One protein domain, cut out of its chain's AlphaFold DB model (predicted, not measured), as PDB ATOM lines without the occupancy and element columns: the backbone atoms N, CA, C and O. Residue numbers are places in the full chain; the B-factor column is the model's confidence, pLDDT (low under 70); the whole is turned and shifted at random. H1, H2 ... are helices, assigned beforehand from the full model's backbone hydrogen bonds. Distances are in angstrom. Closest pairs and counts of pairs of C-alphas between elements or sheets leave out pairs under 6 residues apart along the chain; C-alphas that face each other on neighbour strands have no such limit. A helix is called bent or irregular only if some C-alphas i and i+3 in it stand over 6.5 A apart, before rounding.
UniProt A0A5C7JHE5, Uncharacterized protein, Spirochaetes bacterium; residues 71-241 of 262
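Overview. This is residues 71 to 241 of the 262 residues of an uncharacterized protein of Spirochaetes bacterium (UniProt A0A5C7JHE5). A long rod of helices: hairpin H1-H2 makes one end, the later part of H2 packs with H3 and H4a midway, and H4b, H5 and H6 lie side by side at the other end. The 171 printed residues, with six named helices, H1 to H6, are all helix in class. The whole is loose, radius of gyration of the C-alphas 22.1 A, spans 80 by 31 by 25 A.

Along the chain. H1, residues 77 to 95, begins at C-alpha 77 (187.539, 136.957, 145.042) and is irregular: C-alphas 78 and 81 are 7.5 A apart. H2, 101 to 132, 46.4 A long, has a 27 degrees kink near residue 122. H3 is 137 to 148. H4, 157 to 187, one helix by its hydrogen bonds, is bent: C-alphas 170 and 173 are 7.5 A apart; its arms are H4a, 157 to 170, and H4b, 173 to 187. H5 is 195 to 206; H6, 214 to 225, ends at C-alpha 225 (171.370, 166.464, 157.740).

Arrangement. H2 to H6 form a bundle, helices mostly aligned. Closest C-alphas in hairpins include Val 90 and Gly 107 of H1 and H2, 5.8 A, and Lys 205 and Ile 217 of H5 and H6, 6.0 A. H1 has 13 of 15 O i to N i+4 pairs within hydrogen-bond range; the others have every pair.

Size, cuts and confidence. The farthest C-alphas, Asn 98 and Pro 190, are 79.7 A apart. The printed part has no cut; pLDDT is under 70 in 20 residues, among them 72 to 79.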
ATOM      1  N   ASN A  71     200.518 140.139 132.581       76.00
ATOM      2  CA  ASN A  71     200.041 141.512 132.389       76.00
ATOM      3  C   ASN A  71     198.538 141.664 132.666       76.00
ATOM      4  O   ASN A  71     198.117 142.685 133.216       76.00
ATOM      5  N   ASP A  72     197.745 140.639 132.332       68.56
ATOM      6  CA  ASP A  72     196.278 140.721 132.261       68.56
ATOM      7  C   ASP A  72     195.527 139.973 133.368       68.56
ATOM      8  O   ASP A  72     194.323 139.744 133.248       68.56
ATOM      9  N   VAL A  73     196.200 139.605 134.461       67.50
ATOM     10  CA  VAL A  73     195.552 138.884 135.564       67.50
ATOM     11  C   VAL A  73     194.468 139.754 136.214       67.50
ATOM     12  O   VAL A  73     194.775 140.697 136.943       67.50
ATOM     13  N   ASP A  74     193.199 139.427 135.959       59.34
ATOM     14  CA  ASP A  74     192.056 140.093 136.589       59.34
ATOM     15  C   ASP A  74     191.889 139.677 138.057       59.34
ATOM     16  O   ASP A  74     192.193 138.541 138.445       59.34
ATOM     17  N   ILE A  75     191.384 140.626 138.855       57.50
ATOM     18  CA  ILE A  75     191.082 140.455 140.278       57.50
ATOM     19  C   ILE A  75     189.621 140.105 140.494       57.50
ATOM     20  O   ILE A  75     188.760 140.971 140.337       57.50
ATOM     21  N   ASP A  76     189.351 138.865 140.915       60.38
ATOM     22  CA  ASP A  76     188.080 138.506 141.539       60.38
ATOM     23  C   ASP A  76     188.279 137.615 142.784       60.38
ATOM     24  O   ASP A  76     189.114 136.719 142.819       60.38
ATOM     25  N   ASP A  77     187.494 137.821 143.843       53.09
ATOM     26  CA  ASP A  77     187.539 136.957 145.042       53.09
ATOM     27  C   ASP A  77     187.130 135.498 144.738       53.09
ATOM     28  O   ASP A  77     187.371 134.583 145.527       53.09
ATOM     29  N   LYS A  78     186.516 135.253 143.572       57.53
ATOM     30  CA  LYS A  78     186.117 133.920 143.097       57.53
ATOM     31  C   LYS A  78     187.304 133.118 142.542       57.53
ATOM     32  O   LYS A  78     187.133 131.942 142.201       57.53
ATOM     33  N   THR A  79     188.497 133.711 142.449       68.31
ATOM     34  CA  THR A  79     189.702 133.084 141.896       68.31
ATOM     35  C   THR A  79     190.716 132.657 142.950       68.31
ATOM     36  O   THR A  79     191.649 131.954 142.571       68.31
ATOM     37  N   THR A  80     190.526 132.926 144.248       76.31
ATOM     38  CA  THR A  80     191.476 132.520 145.311       76.31
ATOM     39  C   THR A  80     191.804 131.026 145.267       76.31
ATOM     40  O   THR A  80     192.967 130.664 145.106       76.31
ATOM     41  N   SER A  81     190.802 130.142 145.233       75.19
ATOM     42  CA  SER A  81     191.053 128.694 145.120       75.19
ATOM     43  C   SER A  81     191.721 128.302 143.797       75.19
ATOM     44  O   SER A  81     192.495 127.352 143.739       75.19
ATOM     45  N   LYS A  82     191.481 129.046 142.707       75.94
ATOM     46  CA  LYS A  82     192.181 128.830 141.427       75.94
ATOM     47  C   LYS A  82     193.651 129.260 141.508       75.94
ATOM     48  O   LYS A  82     194.495 128.633 140.869       75.94
ATOM     49  N   ILE A  83     193.955 130.310 142.271       80.88
ATOM     50  CA  ILE A  83     195.313 130.793 142.551       80.88
ATOM     51  C   ILE A  83     196.052 129.776 143.427       80.88
ATOM     52  O   ILE A  83     197.159 129.375 143.079       80.88
ATOM     53  N   GLU A  84     195.425 129.292 144.494       81.00
ATOM     54  CA  GLU A  84     195.972 128.251 145.375       81.00
ATOM     55  C   GLU A  84     196.239 126.949 144.609       81.00
ATOM     56  O   GLU A  84     197.349 126.421 144.649       81.00
ATOM     57  N   ASN A  85     195.281 126.483 143.802       77.19
ATOM     58  CA  ASN A  85     195.470 125.305 142.948       77.19
ATOM     59  C   ASN A  85     196.599 125.507 141.924       77.19
ATOM     60  O   ASN A  85     197.344 124.577 141.621       77.19
ATOM     61  N   SER A  86     196.758 126.727 141.403       81.75
ATOM     62  CA  SER A  86     197.877 127.086 140.529       81.75
ATOM     63  C   SER A  86     199.223 127.024 141.256       81.75
ATOM     64  O   SER A  86     200.205 126.634 140.630       81.75
ATOM     65  N   ILE A  87     199.286 127.401 142.537       83.38
ATOM     66  CA  ILE A  87     200.496 127.280 143.362       83.38
ATOM     67  C   ILE A  87     200.840 125.804 143.572       83.38
ATOM     68  O   ILE A  87     201.992 125.420 143.384       83.38
ATOM     69  N   VAL A  88     199.843 124.973 143.897       79.00
ATOM     70  CA  VAL A  88     200.025 123.520 144.046       79.00
ATOM     71  C   VAL A  88     200.574 122.914 142.758       79.00
ATOM     72  O   VAL A  88     201.611 122.260 142.806       79.00
ATOM     73  N   LEU A  89     199.949 123.208 141.611       82.81
ATOM     74  CA  LEU A  89     200.421 122.769 140.294       82.81
ATOM     75  C   LEU A  89     201.901 123.115 140.086       82.81
ATOM     76  O   LEU A  89     202.695 122.243 139.748       82.81
ATOM     77  N   VAL A  90     202.280 124.378 140.293       85.31
ATOM     78  CA  VAL A  90     203.656 124.834 140.048       85.31
ATOM     79  C   VAL A  90     204.631 124.167 141.019       85.31
ATOM     80  O   VAL A  90     205.676 123.691 140.587       85.31
ATOM     81  N   ASN A  91     204.283 124.036 142.301       82.50
ATOM     82  CA  ASN A  91     205.106 123.312 143.273       82.50
ATOM     83  C   ASN A  91     205.316 121.844 142.874       82.50
ATOM     84  O   ASN A  91     206.428 121.332 143.000       82.50
ATOM     85  N   THR A  92     204.284 121.176 142.350       81.25
ATOM     86  CA  THR A  92     204.399 119.807 141.830       81.25
ATOM     87  C   THR A  92     205.376 119.729 140.655       81.25
ATOM     88  O   THR A  92     206.209 118.825 140.618       81.25
ATOM     89  N   ILE A  93     205.336 120.699 139.734       82.75
ATOM     90  CA  ILE A  93     206.285 120.788 138.613       82.75
ATOM     91  C   ILE A  93     207.721 120.969 139.117       82.75
ATOM     92  O   ILE A  93     208.609 120.221 138.702       82.75
ATOM     93  N   LEU A  94     207.942 121.901 140.050       83.94
ATOM     94  CA  LEU A  94     209.267 122.220 140.599       83.94
ATOM     95  C   LEU A  94     209.887 121.078 141.416       83.94
ATOM     96  O   LEU A  94     211.112 120.937 141.442       83.94
ATOM     97  N   ALA A  95     209.052 120.265 142.070       80.00
ATOM     98  CA  ALA A  95     209.469 119.063 142.789       80.00
ATOM     99  C   ALA A  95     209.752 117.869 141.855       80.00
ATOM    100  O   ALA A  95     210.356 116.878 142.275       80.00
ATOM    101  N   GLY A  96     209.318 117.940 140.594       73.88
ATOM    102  CA  GLY A  96     209.513 116.889 139.605       73.88
ATOM    103  C   GLY A  96     210.988 116.683 139.249       73.88
ATOM    104  O   GLY A  96     211.727 117.631 138.990       73.88
ATOM    105  N   LYS A  97     211.410 115.415 139.155       68.81
ATOM    106  CA  LYS A  97     212.802 115.029 138.843       68.81
ATOM    107  C   LYS A  97     213.306 115.542 137.482       68.81
ATOM    108  O   LYS A  97     214.508 115.702 137.315       68.81
ATOM    109  N   ASN A  98     212.399 115.826 136.546       71.94
ATOM    110  CA  ASN A  98     212.710 116.269 135.182       71.94
ATOM    111  C   ASN A  98     212.545 117.790 134.974       71.94
ATOM    112  O   ASN A  98     212.477 118.241 133.835       71.94
ATOM    113  N   CYS A  99     212.455 118.583 136.049       79.12
ATOM    114  CA  CYS A  99     212.253 120.031 135.952       79.12
ATOM    115  C   CYS A  99     213.493 120.736 135.376       79.12
ATOM    116  O   CYS A  99     214.556 120.769 136.015       79.12
ATOM    117  N   SER A 100     213.349 121.311 134.177       85.81
ATOM    118  CA  SER A 100     214.419 122.051 133.505       85.81
ATOM    119  C   SER A 100     214.767 123.350 134.248       85.81
ATOM    120  O   SER A 100     213.995 123.854 135.067       85.81
ATOM    121  N   SER A 101     215.937 123.933 133.970       87.69
ATOM    122  CA  SER A 101     216.314 125.239 134.537       87.69
ATOM    123  C   SER A 101     215.351 126.355 134.117       87.69
ATOM    124  O   SER A 101     215.038 127.234 134.922       87.69
ATOM    125  N   GLN A 102     214.847 126.297 132.882       88.56
ATOM    126  CA  GLN A 102     213.872 127.246 132.354       88.56
ATOM    127  C   GLN A 102     212.520 127.114 133.064       88.56
ATOM    128  O   GLN A 102     211.964 128.123 133.500       88.56
ATOM    129  N   ASP A 103     212.027 125.886 133.244       87.50
ATOM    130  CA  ASP A 103     210.779 125.633 133.974       87.50
ATOM    131  C   ASP A 103     210.901 126.051 135.437       87.50
ATOM    132  O   ASP A 103     209.965 126.627 135.988       87.50
ATOM    133  N   ARG A 104     212.072 125.829 136.051       91.06
ATOM    134  CA  ARG A 104     212.346 126.259 137.424       91.06
ATOM    135  C   ARG A 104     212.260 127.776 137.566       91.06
ATOM    136  O   ARG A 104     211.511 128.262 138.407       91.06
ATOM    137  N   SER A 105     212.948 128.518 136.699       91.81
ATOM    138  CA  SER A 105     212.908 129.985 136.705       91.81
ATOM    139  C   SER A 105     211.495 130.528 136.456       91.81
ATOM    140  O   SER A 105     211.034 131.424 137.169       91.81
ATOM    141  N   MET A 106     210.771 129.957 135.486       90.75
ATOM    142  CA  MET A 106     209.389 130.349 135.212       90.75
ATOM    143  C   MET A 106     208.472 130.032 136.398       90.75
ATOM    144  O   MET A 106     207.680 130.877 136.810       90.75
ATOM    145  N   GLY A 107     208.597 128.840 136.983       90.31
ATOM    146  CA  GLY A 107     207.811 128.418 138.136       90.31
ATOM    147  C   GLY A 107     208.031 129.322 139.344       90.31
ATOM    148  O   GLY A 107     207.061 129.783 139.939       90.31
ATOM    149  N   GLU A 108     209.278 129.676 139.658       92.56
ATOM    150  CA  GLU A 108     209.601 130.642 140.717       92.56
ATOM    151  C   GLU A 108     208.967 132.017 140.457       92.56
ATOM    152  O   GLU A 108     208.374 132.609 141.368       92.56
ATOM    153  N   LYS A 109     209.008 132.507 139.207       90.19
ATOM    154  CA  LYS A 109     208.343 133.762 138.823       90.19
ATOM    155  C   LYS A 109     206.826 133.679 139.033       90.19
ATOM    156  O   LYS A 109     206.232 134.594 139.609       90.19
ATOM    157  N   VAL A 110     206.196 132.585 138.602       89.25
ATOM    158  CA  VAL A 110     204.750 132.356 138.758       89.25
ATOM    159  C   VAL A 110     204.359 132.267 140.232       89.25
ATOM    160  O   VAL A 110     203.381 132.901 140.629       89.25
ATOM    161  N   LEU A 111     205.117 131.529 141.048       90.81
ATOM    162  CA  LEU A 111     204.867 131.409 142.485       90.81
ATOM    163  C   LEU A 111     204.934 132.769 143.169       90.81
ATOM    164  O   LEU A 111     204.001 133.137 143.878       90.81
ATOM    165  N   LYS A 112     205.981 133.553 142.893       91.25
ATOM    166  CA  LYS A 112     206.130 134.901 143.449       91.25
ATOM    167  C   LYS A 112     204.944 135.799 143.093       91.25
ATOM    168  O   LYS A 112     204.384 136.438 143.984       91.25
ATOM    169  N   LEU A 113     204.523 135.808 141.823       89.38
ATOM    170  CA  LEU A 113     203.342 136.560 141.387       89.38
ATOM    171  C   LEU A 113     202.084 136.102 142.140       89.38
ATOM    172  O   LEU A 113     201.355 136.931 142.681       89.38
ATOM    173  N   ARG A 114     201.826 134.791 142.191       87.75
ATOM    174  CA  ARG A 114     200.619 134.214 142.804       87.75
ATOM    175  C   ARG A 114     200.564 134.471 144.309       87.75
ATOM    176  O   ARG A 114     199.515 134.865 144.809       87.75
ATOM    177  N   THR A 115     201.683 134.332 145.015       90.75
ATOM    178  CA  THR A 115     201.785 134.659 146.444       90.75
ATOM    179  C   THR A 115     201.547 136.144 146.702       90.75
ATOM    180  O   THR A 115     200.797 136.486 147.615       90.75
ATOM    181  N   ASN A 116     202.142 137.037 145.905       92.06
ATOM    182  CA  ASN A 116     201.908 138.477 146.053       92.06
ATOM    183  C   ASN A 116     200.460 138.853 145.737       92.06
ATOM    184  O   ASN A 116     199.905 139.737 146.381       92.06
ATOM    185  N   TYR A 117     199.834 138.160 144.789       89.25
ATOM    186  CA  TYR A 117     198.438 138.377 144.454       89.25
ATOM    187  C   TYR A 117     197.499 137.917 145.588       89.25
ATOM    188  O   TYR A 117     196.644 138.696 146.001       89.25
ATOM    189  N   LEU A 118     197.698 136.738 146.193       89.00
ATOM    190  CA  LEU A 118     196.916 136.336 147.379       89.00
ATOM    191  C   LEU A 118     196.998 137.381 148.497       89.00
ATOM    192  O   LEU A 118     195.971 137.820 149.012       89.00
ATOM    193  N   LYS A 119     198.212 137.858 148.793       92.56
ATOM    194  CA  LYS A 119     198.418 138.937 149.768       92.56
ATOM    195  C   LYS A 119     197.705 140.222 149.356       92.56
ATOM    196  O   LYS A 119     197.129 140.894 150.197       92.56
ATOM    197  N   PHE A 120     197.712 140.578 148.073       92.75
ATOM    198  CA  PHE A 120     197.014 141.771 147.597       92.75
ATOM    199  C   PHE A 120     195.501 141.692 147.811       92.75
ATOM    200  O   PHE A 120     194.918 142.682 148.231       92.75
ATOM    201  N   ILE A 121     194.876 140.528 147.597       89.62
ATOM    202  CA  ILE A 121     193.443 140.315 147.876       89.62
ATOM    203  C   ILE A 121     193.143 140.514 149.370       89.62
ATOM    204  O   ILE A 121     192.151 141.145 149.738       89.62
ATOM    205  N   GLU A 122     194.005 140.004 150.251       90.44
ATOM    206  CA  GLU A 122     193.875 140.221 151.698       90.44
ATOM    207  C   GLU A 122     193.983 141.711 152.052       90.44
ATOM    208  O   GLU A 122     193.122 142.253 152.751       90.44
ATOM    209  N   LEU A 123     194.992 142.398 151.508       94.12
ATOM    210  CA  LEU A 123     195.199 143.830 151.728       94.12
ATOM    211  C   LEU A 123     194.113 144.695 151.085       94.12
ATOM    212  O   LEU A 123     193.841 145.781 151.586       94.12
ATOM    213  N   GLU A 124     193.463 144.238 150.016       91.69
ATOM    214  CA  GLU A 124     192.322 144.932 149.427       91.69
ATOM    215  C   GLU A 124     191.164 145.014 150.427       91.69
ATOM    216  O   GLU A 124     190.532 146.061 150.548       91.69
ATOM    217  N   LYS A 125     190.916 143.957 151.209       89.81
ATOM    218  CA  LYS A 125     189.893 143.991 152.267       89.81
ATOM    219  C   LYS A 125     190.254 145.001 153.355       89.81
ATOM    220  O   LYS A 125     189.400 145.793 153.751       89.81
ATOM    221  N   GLU A 126     191.518 145.023 153.789       92.06
ATOM    222  CA  GLU A 126     192.019 146.042 154.726       92.06
ATOM    223  C   GLU A 126     191.852 147.460 154.151       92.06
ATOM    224  O   GLU A 126     191.344 148.352 154.831       92.06
ATOM    225  N   TYR A 127     192.212 147.659 152.880       94.00
ATOM    226  CA  TYR A 127     192.029 148.914 152.154       94.00
ATOM    227  C   TYR A 127     190.567 149.349 152.168       94.00
ATOM    228  O   TYR A 127     190.278 150.459 152.606       94.00
ATOM    229  N   GLN A 128     189.631 148.480 151.776       91.50
ATOM    230  CA  GLN A 128     188.205 148.811 151.739       91.50
ATOM    231  C   GLN A 128     187.688 149.292 153.099       91.50
ATOM    232  O   GLN A 128     186.901 150.238 153.132       91.50
ATOM    233  N   ASN A 129     188.158 148.702 154.201       89.06
ATOM    234  CA  ASN A 129     187.807 149.152 155.549       89.06
ATOM    235  C   ASN A 129     188.328 150.570 155.810       89.06
ATOM    236  O   ASN A 129     187.562 151.437 156.223       89.06
ATOM    237  N   VAL A 130     189.593 150.848 155.478       89.19
ATOM    238  CA  VAL A 130     190.201 152.177 155.661       89.19
ATOM    239  C   VAL A 130     189.441 153.277 154.913       89.19
ATOM    240  O   VAL A 130     189.298 154.377 155.445       89.19
ATOM    241  N   ILE A 131     188.944 153.015 153.696       91.00
ATOM    242  CA  ILE A 131     188.285 154.067 152.899       91.00
ATOM    243  C   ILE A 131     186.782 154.197 153.203       91.00
ATOM    244  O   ILE A 131     186.193 155.259 152.979       91.00
ATOM    245  N   LYS A 132     186.131 153.124 153.675       90.69
ATOM    246  CA  LYS A 132     184.677 153.093 153.949       90.69
ATOM    247  C   LYS A 132     184.309 153.412 155.392       90.69
ATOM    248  O   LYS A 132     183.145 153.758 155.647       90.69
ATOM    249  N   GLU A 133     185.263 153.289 156.303       89.38
ATOM    250  CA  GLU A 133     185.096 153.477 157.740       89.38
ATOM    251  C   GLU A 133     186.078 154.520 158.283       89.38
ATOM    252  O   GLU A 133     186.957 155.020 157.577       89.38
ATOM    253  N   LYS A 134     185.899 154.871 159.559       86.19
ATOM    254  CA  LYS A 134     186.817 155.757 160.269       86.19
ATOM    255  C   LYS A 134     188.168 155.061 160.418       86.19
ATOM    256  O   LYS A 134     188.239 153.985 161.007       86.19
ATOM    257  N   SER A 135     189.235 155.697 159.947       86.19
ATOM    258  CA  SER A 135     190.609 155.208 160.099       86.19
ATOM    259  C   SER A 135     191.514 156.271 160.728       86.19
ATOM    260  O   SER A 135     191.086 157.393 161.002       86.19
ATOM    261  N   ASN A 136     192.764 155.903 161.000       81.50
ATOM    262  CA  ASN A 136     193.782 156.779 161.572       81.50
ATOM    263  C   ASN A 136     195.104 156.701 160.787       81.50
ATOM    264  O   ASN A 136     195.301 155.838 159.921       81.50
ATOM    265  N   GLU A 137     196.023 157.613 161.107       83.56
ATOM    266  CA  GLU A 137     197.328 157.722 160.450       83.56
ATOM    267  C   GLU A 137     198.174 156.449 160.587       83.56
ATOM    268  O   GLU A 137     198.829 156.031 159.636       83.56
ATOM    269  N   GLN A 138     198.129 155.784 161.739       86.31
ATOM    270  CA  GLN A 138     198.927 154.583 161.974       86.31
ATOM    271  C   GLN A 138     198.447 153.401 161.121       86.31
ATOM    272  O   GLN A 138     199.253 152.714 160.496       86.31
ATOM    273  N   ASN A 139     197.133 153.179 161.054       86.88
ATOM    274  CA  ASN A 139     196.532 152.108 160.262       86.88
ATOM    275  C   ASN A 139     196.775 152.326 158.765       86.88
ATOM    276  O   ASN A 139     197.144 151.390 158.056       86.88
ATOM    277  N   THR A 140     196.619 153.567 158.291       91.38
ATOM    278  CA  THR A 140     196.894 153.931 156.892       91.38
ATOM    279  C   THR A 140     198.373 153.753 156.544       91.38
ATOM    280  O   THR A 140     198.676 153.118 155.536       91.38
ATOM    281  N   ALA A 141     199.299 154.218 157.390       90.88
ATOM    282  CA  ALA A 141     200.739 154.059 157.180       90.88
ATOM    283  C   ALA A 141     201.181 152.584 157.178       90.88
ATOM    284  O   ALA A 141     201.956 152.165 156.315       90.88
ATOM    285  N   ASN A 142     200.647 151.776 158.099       93.38
ATOM    286  CA  ASN A 142     200.906 150.337 158.139       93.38
ATOM    287  C   ASN A 142     200.447 149.653 156.846       93.38
ATOM    288  O   ASN A 142     201.192 148.856 156.274       93.38
ATOM    289  N   LEU A 143     199.246 149.978 156.360       95.88
ATOM    290  CA  LEU A 143     198.723 149.406 155.121       95.88
ATOM    291  C   LEU A 143     199.532 149.846 153.892       95.88
ATOM    292  O   LEU A 143     199.813 149.017 153.028       95.88
ATOM    293  N   VAL A 144     199.960 151.112 153.834       96.56
ATOM    294  CA  VAL A 144     200.869 151.609 152.786       96.56
ATOM    295  C   VAL A 144     202.154 150.785 152.753       96.56
ATOM    296  O   VAL A 144     202.525 150.301 151.689       96.56
ATOM    297  N   SER A 145     202.790 150.559 153.906       96.62
ATOM    298  CA  SER A 145     204.017 149.757 154.003       96.62
ATOM    299  C   SER A 145     203.815 148.316 153.513       96.62
ATOM    300  O   SER A 145     204.604 147.806 152.710       96.62
ATOM    301  N   LYS A 146     202.713 147.669 153.922       97.19
ATOM    302  CA  LYS A 146     202.361 146.320 153.451       97.19
ATOM    303  C   LYS A 146     202.162 146.286 151.930       97.19
ATOM    304  O   LYS A 146     202.695 145.388 151.280       97.19
ATOM    305  N   LEU A 147     201.435 147.251 151.360       96.75
ATOM    306  CA  LEU A 147     201.189 147.331 149.917       96.75
ATOM    307  C   LEU A 147     202.471 147.627 149.124       96.75
ATOM    308  O   LEU A 147     202.720 146.948 148.132       96.75
ATOM    309  N   ASP A 148     203.305 148.574 149.570       95.44
ATOM    310  CA  ASP A 148     204.575 148.931 148.911       95.44
ATOM    311  C   ASP A 148     205.553 147.734 148.861       95.44
ATOM    312  O   ASP A 148     206.344 147.617 147.925       95.44
ATOM    313  N   SER A 149     205.461 146.792 149.809       95.50
ATOM    314  CA  SER A 149     206.277 145.566 149.808       95.50
ATOM    315  C   SER A 149     205.923 144.567 148.692       95.50
ATOM    316  O   SER A 149     206.732 143.692 148.363       95.50
ATOM    317  N   LEU A 150     204.727 144.671 148.096       94.38
ATOM    318  CA  LEU A 150     204.277 143.753 147.052       94.38
ATOM    319  C   LEU A 150     204.906 144.098 145.699       94.38
ATOM    320  O   LEU A 150     204.797 145.215 145.186       94.38
ATOM    321  N   GLN A 151     205.524 143.088 145.084       91.25
ATOM    322  CA  GLN A 151     206.195 143.210 143.792       91.25
ATOM    323  C   GLN A 151     205.331 142.618 142.675       91.25
ATOM    324  O   GLN A 151     205.017 141.425 142.693       91.25
ATOM    325  N   PHE A 152     204.999 143.456 141.697       89.69
ATOM    326  CA  PHE A 152     204.298 143.100 140.465       89.69
ATOM    327  C   PHE A 152     205.109 143.598 139.269       89.69
ATOM    328  O   PHE A 152     205.945 144.490 139.426       89.69
ATOM    329  N   ASP A 153     204.871 143.023 138.089       85.94
ATOM    330  CA  ASP A 153     205.472 143.529 136.856       85.94
ATOM    331  C   ASP A 153     204.942 144.956 136.601       85.94
ATOM    332  O   ASP A 153     203.751 145.231 136.800       85.94
ATOM    333  N   LEU A 154     205.843 145.869 136.219       84.19
ATOM    334  CA  LEU A 154     205.523 147.278 135.970       84.19
ATOM    335  C   LEU A 154     204.394 147.397 134.942       84.19
ATOM    336  O   LEU A 154     204.349 146.642 133.974       84.19
ATOM    337  N   ASP A 155     203.479 148.338 135.173       82.62
ATOM    338  CA  ASP A 155     202.314 148.616 134.321       82.62
ATOM    339  C   ASP A 155     201.292 147.475 134.167       82.62
ATOM    340  O   ASP A 155     200.281 147.650 133.469       82.62
ATOM    341  N   SER A 156     201.489 146.344 134.854       87.38
ATOM    342  CA  SER A 156     200.472 145.295 134.957       87.38
ATOM    343  C   SER A 156     199.191 145.840 135.591       87.38
ATOM    344  O   SER A 156     199.203 146.815 136.351       87.38
ATOM    345  N   LYS A 157     198.054 145.187 135.322       87.12
ATOM    346  CA  LYS A 157     196.774 145.555 135.955       87.12
ATOM    347  C   LYS A 157     196.867 145.581 137.488       87.12
ATOM    348  O   LYS A 157     196.313 146.480 138.121       87.12
ATOM    349  N   LEU A 158     197.588 144.619 138.071       88.38
ATOM    350  CA  LEU A 158     197.811 144.524 139.517       88.38
ATOM    351  C   LEU A 158     198.650 145.692 140.041       88.38
ATOM    352  O   LEU A 158     198.297 146.280 141.061       88.38
ATOM    353  N   ASP A 159     199.729 146.056 139.339       91.75
ATOM    354  CA  ASP A 159     200.554 147.195 139.740       91.75
ATOM    355  C   ASP A 159     199.767 148.506 139.670       91.75
ATOM    356  O   ASP A 159     199.743 149.244 140.650       91.75
ATOM    357  N   LYS A 160     199.015 148.751 138.589       92.25
ATOM    358  CA  LYS A 160     198.172 149.954 138.453       92.25
ATOM    359  C   LYS A 160     197.166 150.089 139.592       92.25
ATOM    360  O   LYS A 160     197.102 151.135 140.233       92.25
ATOM    361  N   ARG A 161     196.440 149.015 139.912       91.88
ATOM    362  CA  ARG A 161     195.479 149.017 141.026       91.88
ATOM    363  C   ARG A 161     196.162 149.203 142.382       91.88
ATOM    364  O   ARG A 161     195.654 149.930 143.232       91.88
ATOM    365  N   LYS A 162     197.341 148.603 142.585       94.69
ATOM    366  CA  LYS A 162     198.169 148.852 143.775       94.69
ATOM    367  C   LYS A 162     198.551 150.332 143.880       94.69
ATOM    368  O   LYS A 162     198.409 150.906 144.957       94.69
ATOM    369  N   GLN A 163     198.983 150.963 142.785       95.44
ATOM    370  CA  GLN A 163     199.324 152.389 142.764       95.44
ATOM    371  C   GLN A 163     198.112 153.286 143.047       95.44
ATOM    372  O   GLN A 163     198.243 154.264 143.781       95.44
ATOM    373  N   GLU A 164     196.924 152.938 142.546       93.69
ATOM    374  CA  GLU A 164     195.680 153.643 142.888       93.69
ATOM    375  C   GLU A 164     195.406 153.601 144.400       93.69
ATOM    376  O   GLU A 164     195.134 154.639 145.012       93.69
ATOM    377  N   TYR A 165     195.542 152.427 145.029       95.31
ATOM    378  CA  TYR A 165     195.336 152.274 146.475       95.31
ATOM    379  C   TYR A 165     196.367 153.065 147.274       95.31
ATOM    380  O   TYR A 165     196.008 153.793 148.199       95.31
ATOM    381  N   LEU A 166     197.641 152.972 146.890       96.44
ATOM    382  CA  LEU A 166     198.722 153.730 147.514       96.44
ATOM    383  C   LEU A 166     198.487 155.238 147.403       96.44
ATOM    384  O   LEU A 166     198.662 155.949 148.390       96.44
ATOM    385  N   GLY A 167     198.051 155.724 146.239       94.38
ATOM    386  CA  GLY A 167     197.724 157.130 146.024       94.38
ATOM    387  C   GLY A 167     196.623 157.622 146.964       94.38
ATOM    388  O   GLY A 167     196.756 158.689 147.565       94.38
ATOM    389  N   LEU A 168     195.562 156.835 147.152       93.88
ATOM    390  CA  LEU A 168     194.467 157.199 148.054       93.88
ATOM    391  C   LEU A 168     194.877 157.131 149.529       93.88
ATOM    392  O   LEU A 168     194.570 158.047 150.293       93.88
ATOM    393  N   LEU A 169     195.605 156.092 149.937       94.81
ATOM    394  CA  LEU A 169     196.046 155.930 151.323       94.81
ATOM    395  C   LEU A 169     197.060 157.003 151.738       94.81
ATOM    396  O   LEU A 169     196.913 157.596 152.804       94.81
ATOM    397  N   LYS A 170     198.048 157.309 150.882       93.06
ATOM    398  CA  LYS A 170     199.080 158.329 151.156       93.06
ATOM    399  C   LYS A 170     198.485 159.732 151.328       93.06
ATOM    400  O   LYS A 170     199.043 160.541 152.061       93.06
ATOM    401  N   ASN A 171     197.337 160.009 150.705       91.75
ATOM    402  CA  ASN A 171     196.634 161.286 150.839       91.75
ATOM    403  C   ASN A 171     195.517 161.288 151.898       91.75
ATOM    404  O   ASN A 171     194.949 162.347 152.156       91.75
ATOM    405  N   TYR A 172     195.208 160.146 152.529       91.25
ATOM    406  CA  TYR A 172     194.069 160.021 153.446       91.25
ATOM    407  C   TYR A 172     194.122 161.055 154.576       91.25
ATOM    408  O   TYR A 172     193.194 161.840 154.720       91.25
ATOM    409  N   ASN A 173     195.227 161.128 155.327       88.94
ATOM    410  CA  ASN A 173     195.334 162.040 156.477       88.94
ATOM    411  C   ASN A 173     195.257 163.513 156.066       88.94
ATOM    412  O   ASN A 173     194.585 164.306 156.724       88.94
ATOM    413  N   LYS A 174     195.909 163.872 154.951       91.31
ATOM    414  CA  LYS A 174     195.849 165.226 154.394       91.31
ATOM    415  C   LYS A 174     194.399 165.620 154.114       91.31
ATOM    416  O   LYS A 174     193.948 166.663 154.579       91.31
ATOM    417  N   PHE A 175     193.663 164.771 153.402       92.69
ATOM    418  CA  PHE A 175     192.279 165.058 153.042       92.69
ATOM    419  C   PHE A 175     191.311 164.953 154.224       92.69
ATOM    420  O   PHE A 175     190.351 165.715 154.263       92.69
ATOM    421  N   THR A 176     191.590 164.116 155.228       91.50
ATOM    422  CA  THR A 176     190.868 164.127 156.513       91.50
ATOM    423  C   THR A 176     190.971 165.502 157.175       91.50
ATOM    424  O   THR A 176     189.955 166.076 157.569       91.50
ATOM    425  N   CYS A 177     192.180 166.067 157.252       89.88
ATOM    426  CA  CYS A 177     192.416 167.392 157.823       89.88
ATOM    427  C   CYS A 177     191.778 168.526 157.007       89.88
ATOM    428  O   CYS A 177     191.147 169.416 157.580       89.88
ATOM    429  N   GLU A 178     191.931 168.508 155.681       92.62
ATOM    430  CA  GLU A 178     191.326 169.515 154.796       92.62
ATOM    431  C   GLU A 178     189.796 169.499 154.900       92.62
ATOM    432  O   GLU A 178     189.182 170.547 155.112       92.62
ATOM    433  N   LEU A 179     189.187 168.310 154.878       93.44
ATOM    434  CA  LEU A 179     187.745 168.153 155.018       93.44
ATOM    435  C   LEU A 179     187.238 168.634 156.381       93.44
ATOM    436  O   LEU A 179     186.215 169.316 156.443       93.44
ATOM    437  N   ASN A 180     187.951 168.318 157.466       90.56
ATOM    438  CA  ASN A 180     187.598 168.781 158.807       90.56
ATOM    439  C   ASN A 180     187.551 170.322 158.867       90.56
ATOM    440  O   ASN A 180     186.572 170.907 159.333       90.56
ATOM    441  N   LYS A 181     188.557 170.996 158.288       88.88
ATOM    442  CA  LYS A 181     188.601 172.466 158.185       88.88
ATOM    443  C   LYS A 181     187.468 173.030 157.333       88.88
ATOM    444  O   LYS A 181     186.895 174.063 157.689       88.88
ATOM    445  N   ASP A 182     187.159 172.396 156.206       91.12
ATOM    446  CA  ASP A 182     186.078 172.832 155.321       91.12
ATOM    447  C   ASP A 182     184.712 172.716 156.011       91.12
ATOM    448  O   ASP A 182     183.923 173.664 155.973       91.12
ATOM    449  N   ILE A 183     184.467 171.619 156.735       89.25
ATOM    450  CA  ILE A 183     183.259 171.438 157.550       89.25
ATOM    451  C   ILE A 183     183.183 172.500 158.655       89.25
ATOM    452  O   ILE A 183     182.159 173.173 158.785       89.25
ATOM    453  N   ALA A 184     184.264 172.729 159.406       85.38
ATOM    454  CA  ALA A 184     184.289 173.722 160.481       85.38
ATOM    455  C   ALA A 184     183.983 175.151 159.983       85.38
ATOM    456  O   ALA A 184     183.274 175.912 160.646       85.38
ATOM    457  N   LYS A 185     184.460 175.529 158.785       85.88
ATOM    458  CA  LYS A 185     184.124 176.821 158.153       85.88
ATOM    459  C   LYS A 185     182.636 176.930 157.819       85.88
ATOM    460  O   LYS A 185     182.046 177.989 158.028       85.88
ATOM    461  N   LEU A 186     182.032 175.856 157.309       85.06
ATOM    462  CA  LEU A 186     180.607 175.828 156.971       85.06
ATOM    463  C   LEU A 186     179.717 175.868 158.219       85.06
ATOM    464  O   LEU A 186     178.667 176.512 158.196       85.06
ATOM    465  N   LEU A 187     180.151 175.252 159.322       79.62
ATOM    466  CA  LEU A 187     179.428 175.259 160.598       79.62
ATOM    467  C   LEU A 187     179.411 176.633 161.286       79.62
ATOM    468  O   LEU A 187     178.423 176.975 161.931       79.62
ATOM    469  N   LYS A 188     180.441 177.467 161.092       74.25
ATOM    470  CA  LYS A 188     180.495 178.842 161.635       74.25
ATOM    471  C   LYS A 188     179.457 179.799 161.028       74.25
ATOM    472  O   LYS A 188     179.281 180.903 161.538       74.25
ATOM    473  N   ASN A 189     178.774 179.414 159.948       64.69
ATOM    474  CA  ASN A 189     177.783 180.259 159.284       64.69
ATOM    475  C   ASN A 189     176.398 180.135 159.965       64.69
ATOM    476  O   ASN A 189     175.881 179.021 160.093       64.69
ATOM    477  N   PRO A 190     175.739 181.245 160.358       54.31
ATOM    478  CA  PRO A 190     174.629 181.232 161.322       54.31
ATOM    479  C   PRO A 190     173.283 180.693 160.799       54.31
ATOM    480  O   PRO A 190     172.295 180.717 161.528       54.31
ATOM    481  N   LYS A 191     173.193 180.207 159.553       63.41
ATOM    482  CA  LYS A 191     171.964 179.615 158.989       63.41
ATOM    483  C   LYS A 191     172.283 178.316 158.247       63.41
ATOM    484  O   LYS A 191     172.484 178.335 157.037       63.41
ATOM    485  N   GLN A 192     172.309 177.194 158.965       63.78
ATOM    486  CA  GLN A 192     172.557 175.861 158.390       63.78
ATOM    487  C   GLN A 192     171.455 175.422 157.400       63.78
ATOM    488  O   GLN A 192     171.731 174.703 156.442       63.78
ATOM    489  N   ASP A 193     170.233 175.948 157.541       66.44
ATOM    490  CA  ASP A 193     169.136 175.728 156.587       66.44
ATOM    491  C   ASP A 193     169.255 176.537 155.284       66.44
ATOM    492  O   ASP A 193     168.423 176.394 154.384       66.44
ATOM    493  N   ASN A 194     170.289 177.374 155.146       74.06
ATOM    494  CA  ASN A 194     170.519 178.170 153.949       74.06
ATOM    495  C   ASN A 194     170.802 177.258 152.731       74.06
ATOM    496  O   ASN A 194     171.743 176.456 152.772       74.06
ATOM    497  N   PRO A 195     170.063 177.406 151.613       78.69
ATOM    498  CA  PRO A 195     170.333 176.684 150.368       78.69
ATOM    499  C   PRO A 195     171.789 176.773 149.885       78.69
ATOM    500  O   PRO A 195     172.296 175.819 149.299       78.69
ATOM    501  N   LEU A 196     172.485 177.882 150.167       80.38
ATOM    502  CA  LEU A 196     173.902 178.061 149.833       80.38
ATOM    503  C   LEU A 196     174.815 177.109 150.617       80.38
ATOM    504  O   LEU A 196     175.754 176.562 150.045       80.38
ATOM    505  N   VAL A 197     174.517 176.862 151.895       79.75
ATOM    506  CA  VAL A 197     175.274 175.921 152.738       79.75
ATOM    507  C   VAL A 197     175.028 174.486 152.271       79.75
ATOM    508  O   VAL A 197     175.972 173.716 152.103       79.75
ATOM    509  N   LYS A 198     173.774 174.142 151.944       81.56
ATOM    510  CA  LYS A 198     173.432 172.833 151.359       81.56
ATOM    511  C   LYS A 198     174.159 172.592 150.035       81.56
ATOM    512  O   LYS A 198     174.664 171.493 149.821       81.56
ATOM    513  N   LYS A 199     174.241 173.608 149.168       87.19
ATOM    514  CA  LYS A 199     174.989 173.531 147.907       87.19
ATOM    515  C   LYS A 199     176.489 173.328 148.144       87.19
ATOM    516  O   LYS A 199     177.072 172.469 147.495       87.19
ATOM    517  N   ALA A 200     177.082 174.027 149.113       88.81
ATOM    518  CA  ALA A 200     178.498 173.868 149.446       88.81
ATOM    519  C   ALA A 200     178.853 172.426 149.858       88.81
ATOM    520  O   ALA A 200     179.853 171.889 149.387       88.81
ATOM    521  N   TYR A 201     178.013 171.754 150.658       89.62
ATOM    522  CA  TYR A 201     178.219 170.336 150.985       89.62
ATOM    523  C   TYR A 201     178.139 169.422 149.751       89.62
ATOM    524  O   TYR A 201     178.933 168.490 149.626       89.62
ATOM    525  N   GLU A 202     177.216 169.679 148.819       90.81
ATOM    526  CA  GLU A 202     177.133 168.918 147.562       90.81
ATOM    527  C   GLU A 202     178.342 169.152 146.646       90.81
ATOM    528  O   GLU A 202     178.789 168.226 145.966       90.81
ATOM    529  N   ASP A 203     178.902 170.361 146.651       93.00
ATOM    530  CA  ASP A 203     180.119 170.680 145.907       93.00
ATOM    531  C   ASP A 203     181.342 169.970 146.521       93.00
ATOM    532  O   ASP A 203     182.142 169.382 145.787       93.00
ATOM    533  N   LEU A 204     181.443 169.901 147.858       94.06
ATOM    534  CA  LEU A 204     182.488 169.129 148.548       94.06
ATOM    535  C   LEU A 204     182.428 167.636 148.197       94.06
ATOM    536  O   LEU A 204     183.459 167.040 147.899       94.06
ATOM    537  N   LYS A 205     181.238 167.026 148.132       92.94
ATOM    538  CA  LYS A 205     181.097 165.607 147.744       92.94
ATOM    539  C   LYS A 205     181.629 165.298 146.343       92.94
ATOM    540  O   LYS A 205     182.036 164.170 146.076       92.94
ATOM    541  N   LYS A 206     181.612 166.281 145.440       93.75
ATOM    542  CA  LYS A 206     182.100 166.145 144.058       93.75
ATOM    543  C   LYS A 206     183.588 166.454 143.917       93.75
ATOM    544  O   LYS A 206     184.165 166.156 142.869       93.75
ATOM    545  N   ASN A 207     184.208 167.036 144.944       94.38
ATOM    546  CA  ASN A 207     185.623 167.377 144.939       94.38
ATOM    547  C   ASN A 207     186.469 166.120 144.678       94.38
ATOM    548  O   ASN A 207     186.263 165.074 145.297       94.38
ATOM    549  N   SER A 208     187.438 166.219 143.766       90.94
ATOM    550  CA  SER A 208     188.358 165.126 143.440       90.94
ATOM    551  C   SER A 208     189.137 164.602 144.647       90.94
ATOM    552  O   SER A 208     189.479 163.424 144.655       90.94
ATOM    553  N   ALA A 209     189.380 165.448 145.652       90.00
ATOM    554  CA  ALA A 209     190.035 165.082 146.901       90.00
ATOM    555  C   ALA A 209     189.164 164.192 147.803       90.00
ATOM    556  O   ALA A 209     189.700 163.389 148.553       90.00
ATOM    557  N   TYR A 210     187.831 164.294 147.731       93.19
ATOM    558  CA  TYR A 210     186.929 163.639 148.693       93.19
ATOM    559  C   TYR A 210     186.059 162.546 148.071       93.19
ATOM    560  O   TYR A 210     185.752 161.556 148.732       93.19
ATOM    561  N   LYS A 211     185.698 162.675 146.789       93.31
ATOM    562  CA  LYS A 211     184.745 161.784 146.099       93.31
ATOM    563  C   LYS A 211     185.131 160.301 146.115       93.31
ATOM    564  O   LYS A 211     184.264 159.440 146.023       93.31
ATOM    565  N   ASN A 212     186.427 160.012 146.228       92.44
ATOM    566  CA  ASN A 212     186.964 158.652 146.245       92.44
ATOM    567  C   ASN A 212     187.024 158.046 147.658       92.44
ATOM    568  O   ASN A 212     187.467 156.909 147.804       92.44
ATOM    569  N   TYR A 213     186.576 158.777 148.684       94.00
ATOM    570  CA  TYR A 213     186.575 158.338 150.075       94.00
ATOM    571  C   TYR A 213     185.137 158.185 150.587       94.00
ATOM    572  O   TYR A 213     184.547 159.155 151.071       94.00
ATOM    573  N   PRO A 214     184.536 156.982 150.515       94.25
ATOM    574  CA  PRO A 214     183.155 156.772 150.947       94.25
ATOM    575  C   PRO A 214     182.881 157.215 152.389       94.25
ATOM    576  O   PRO A 214     181.794 157.716 152.673       94.25
ATOM    577  N   TYR A 215     183.854 157.073 153.296       93.81
ATOM    578  CA  TYR A 215     183.723 157.579 154.661       93.81
ATOM    579  C   TYR A 215     183.533 159.103 154.712       93.81
ATOM    580  O   TYR A 215     182.652 159.588 155.417       93.81
ATOM    581  N   PHE A 216     184.279 159.864 153.907       94.50
ATOM    582  CA  PHE A 216     184.147 161.324 153.847       94.50
ATOM    583  C   PHE A 216     182.769 161.746 153.343       94.50
ATOM    584  O   PHE A 216     182.167 162.668 153.888       94.50
ATOM    585  N   ILE A 217     182.227 161.024 152.360       94.62
ATOM    586  CA  ILE A 217     180.864 161.258 151.870       94.62
ATOM    587  C   ILE A 217     179.832 161.005 152.976       94.62
ATOM    588  O   ILE A 217     178.957 161.845 153.181       94.62
ATOM    589  N   LYS A 218     179.980 159.920 153.752       92.06
ATOM    590  CA  LYS A 218     179.116 159.645 154.916       92.06
ATOM    591  C   LYS A 218     179.163 160.773 155.949       92.06
ATOM    592  O   LYS A 218     178.119 161.141 156.480       92.06
ATOM    593  N   ILE A 219     180.345 161.328 156.231       91.06
ATOM    594  CA  ILE A 219     180.482 162.462 157.154       91.06
ATOM    595  C   ILE A 219     179.798 163.707 156.589       91.06
ATOM    596  O   ILE A 219     178.984 164.310 157.282       91.06
ATOM    597  N   LEU A 220     180.040 164.052 155.323       91.56
ATOM    598  CA  LEU A 220     179.372 165.179 154.662       91.56
ATOM    599  C   LEU A 220     177.840 165.049 154.712       91.56
ATOM    600  O   LEU A 220     177.152 166.031 154.986       91.56
ATOM    601  N   ASP A 221     177.297 163.846 154.506       89.38
ATOM    602  CA  ASP A 221     175.863 163.568 154.655       89.38
ATOM    603  C   ASP A 221     175.368 163.701 156.100       89.38
ATOM    604  O   ASP A 221     174.310 164.292 156.336       89.38
ATOM    605  N   LYS A 222     176.132 163.185 157.070       86.69
ATOM    606  CA  LYS A 222     175.834 163.309 158.504       86.69
ATOM    607  C   LYS A 222     175.723 164.782 158.898       86.69
ATOM    608  O   LYS A 222     174.703 165.177 159.462       86.69
ATOM    609  N   VAL A 223     176.718 165.601 158.551       84.06
ATOM    610  CA  VAL A 223     176.743 167.025 158.921       84.06
ATOM    611  C   VAL A 223     175.648 167.813 158.202       84.06
ATOM    612  O   VAL A 223     174.957 168.610 158.833       84.06
ATOM    613  N   LYS A 224     175.430 167.555 156.904       81.38
ATOM    614  CA  LYS A 224     174.376 168.212 156.112       81.38
ATOM    615  C   LYS A 224     172.980 168.013 156.711       81.38
ATOM    616  O   LYS A 224     172.156 168.923 156.638       81.38
ATOM    617  N   ASN A 225     172.699 166.824 157.244       75.50
ATOM    618  CA  ASN A 225     171.370 166.464 157.740       75.50
ATOM    619  C   ASN A 225     171.197 166.717 159.245       75.50
ATOM    620  O   ASN A 225     170.068 166.917 159.687       75.50
ATOM    621  N   ASN A 226     172.275 166.687 160.039       71.62
ATOM    622  CA  ASN A 226     172.207 166.910 161.482       71.62
ATOM    623  C   ASN A 226     173.533 167.441 162.061       71.62
ATOM    624  O   ASN A 226     174.389 166.681 162.523       71.62
ATOM    625  N   TYR A 227     173.684 168.767 162.066       64.38
ATOM    626  CA  TYR A 227     174.913 169.449 162.488       64.38
ATOM    627  C   TYR A 227     175.282 169.234 163.968       64.38
ATOM    628  O   TYR A 227     176.450 169.362 164.318       64.38
ATOM    629  N   ILE A 228     174.320 168.880 164.832       62.53
ATOM    630  CA  ILE A 228     174.531 168.695 166.283       62.53
ATOM    631  C   ILE A 228     175.351 167.426 166.581       62.53
ATOM    632  O   ILE A 228     175.967 167.322 167.635       62.53
ATOM    633  N   ILE A 229     175.382 166.459 165.657       68.19
ATOM    634  CA  ILE A 229     176.024 165.147 165.865       68.19
ATOM    635  C   ILE A 229     177.482 165.140 165.365       68.19
ATOM    636  O   ILE A 229     178.200 164.161 165.569       68.19
ATOM    637  N   TYR A 230     177.938 166.192 164.683       74.31
ATOM    638  CA  TYR A 230     179.332 166.279 164.248       74.31
ATOM    639  C   TYR A 230     180.239 166.674 165.411       74.31
ATOM    640  O   TYR A 230     180.019 167.714 166.031       74.31
ATOM    641  N   VAL A 231     181.279 165.881 165.665       76.31
ATOM    642  CA  VAL A 231     182.295 166.215 166.668       76.31
ATOM    643  C   VAL A 231     183.634 166.430 165.967       76.31
ATOM    644  O   VAL A 231     184.238 165.498 165.429       76.31
ATOM    645  N   GLU A 232     184.075 167.691 165.943       74.19
ATOM    646  CA  GLU A 232     185.341 168.114 165.334       74.19
ATOM    647  C   GLU A 232     186.513 167.313 165.923       74.19
ATOM    648  O   GLU A 232     186.573 167.095 167.131       74.19
ATOM    649  N   ASN A 233     187.440 166.854 165.075       74.81
ATOM    650  CA  ASN A 233     188.585 165.999 165.438       74.81
ATOM    651  C   ASN A 233     188.252 164.601 165.999       74.81
ATOM    652  O   ASN A 233     189.141 163.753 166.057       74.81
ATOM    653  N   GLU A 234     186.998 164.299 166.340       82.19
ATOM    654  CA  GLU A 234     186.567 162.927 166.614       82.19
ATOM    655  C   GLU A 234     186.095 162.235 165.338       82.19
ATOM    656  O   GLU A 234     186.584 161.157 165.016       82.19
ATOM    657  N   ASP A 235     185.160 162.824 164.593       83.81
ATOM    658  CA  ASP A 235     184.648 162.229 163.352       83.81
ATOM    659  C   ASP A 235     185.716 162.233 162.243       83.81
ATOM    660  O   ASP A 235     185.820 161.292 161.460       83.81
ATOM    661  N   LEU A 236     186.549 163.273 162.206       86.31
ATOM    662  CA  LEU A 236     187.671 163.417 161.278       86.31
ATOM    663  C   LEU A 236     188.940 163.756 162.070       86.31
ATOM    664  O   LEU A 236     189.253 164.936 162.236       86.31
ATOM    665  N   PRO A 237     189.661 162.750 162.597       81.38
ATOM    666  CA  PRO A 237     190.849 162.983 163.403       81.38
ATOM    667  C   PRO A 237     191.949 163.629 162.564       81.38
ATOM    668  O   PRO A 237     192.545 162.997 161.693       81.38
ATOM    669  N   CYS A 238     192.211 164.904 162.843       79.00
ATOM    670  CA  CYS A 238     193.306 165.653 162.257       79.00
ATOM    671  C   CYS A 238     194.382 165.870 163.321       79.00
ATOM    672  O   CYS A 238     194.222 166.683 164.227       79.00
ATOM    673  N   LEU A 239     195.483 165.128 163.213       66.50
ATOM    674  CA  LEU A 239     196.696 165.430 163.961       66.50
ATOM    675  C   LEU A 239     197.451 166.490 163.159       66.50
ATOM    676  O   LEU A 239     198.282 166.163 162.312       66.50
ATOM    677  N   GLU A 240     197.136 167.766 163.371       59.88
ATOM    678  CA  GLU A 240     198.049 168.809 162.916       59.88
ATOM    679  C   GLU A 240     199.366 168.605 163.668       59.88
ATOM    680  O   GLU A 240     199.435 168.771 164.884       59.88
ATOM    681  N   LYS A 241     200.420 168.193 162.955       54.06
ATOM    682  CA  LYS A 241     201.773 168.367 163.477       54.06
ATOM    683  C   LYS A 241     201.942 169.868 163.634       54.06
ATOM    684  O   LYS A 241     201.930 170.575 162.628       54.06
TER     685      LYS A 241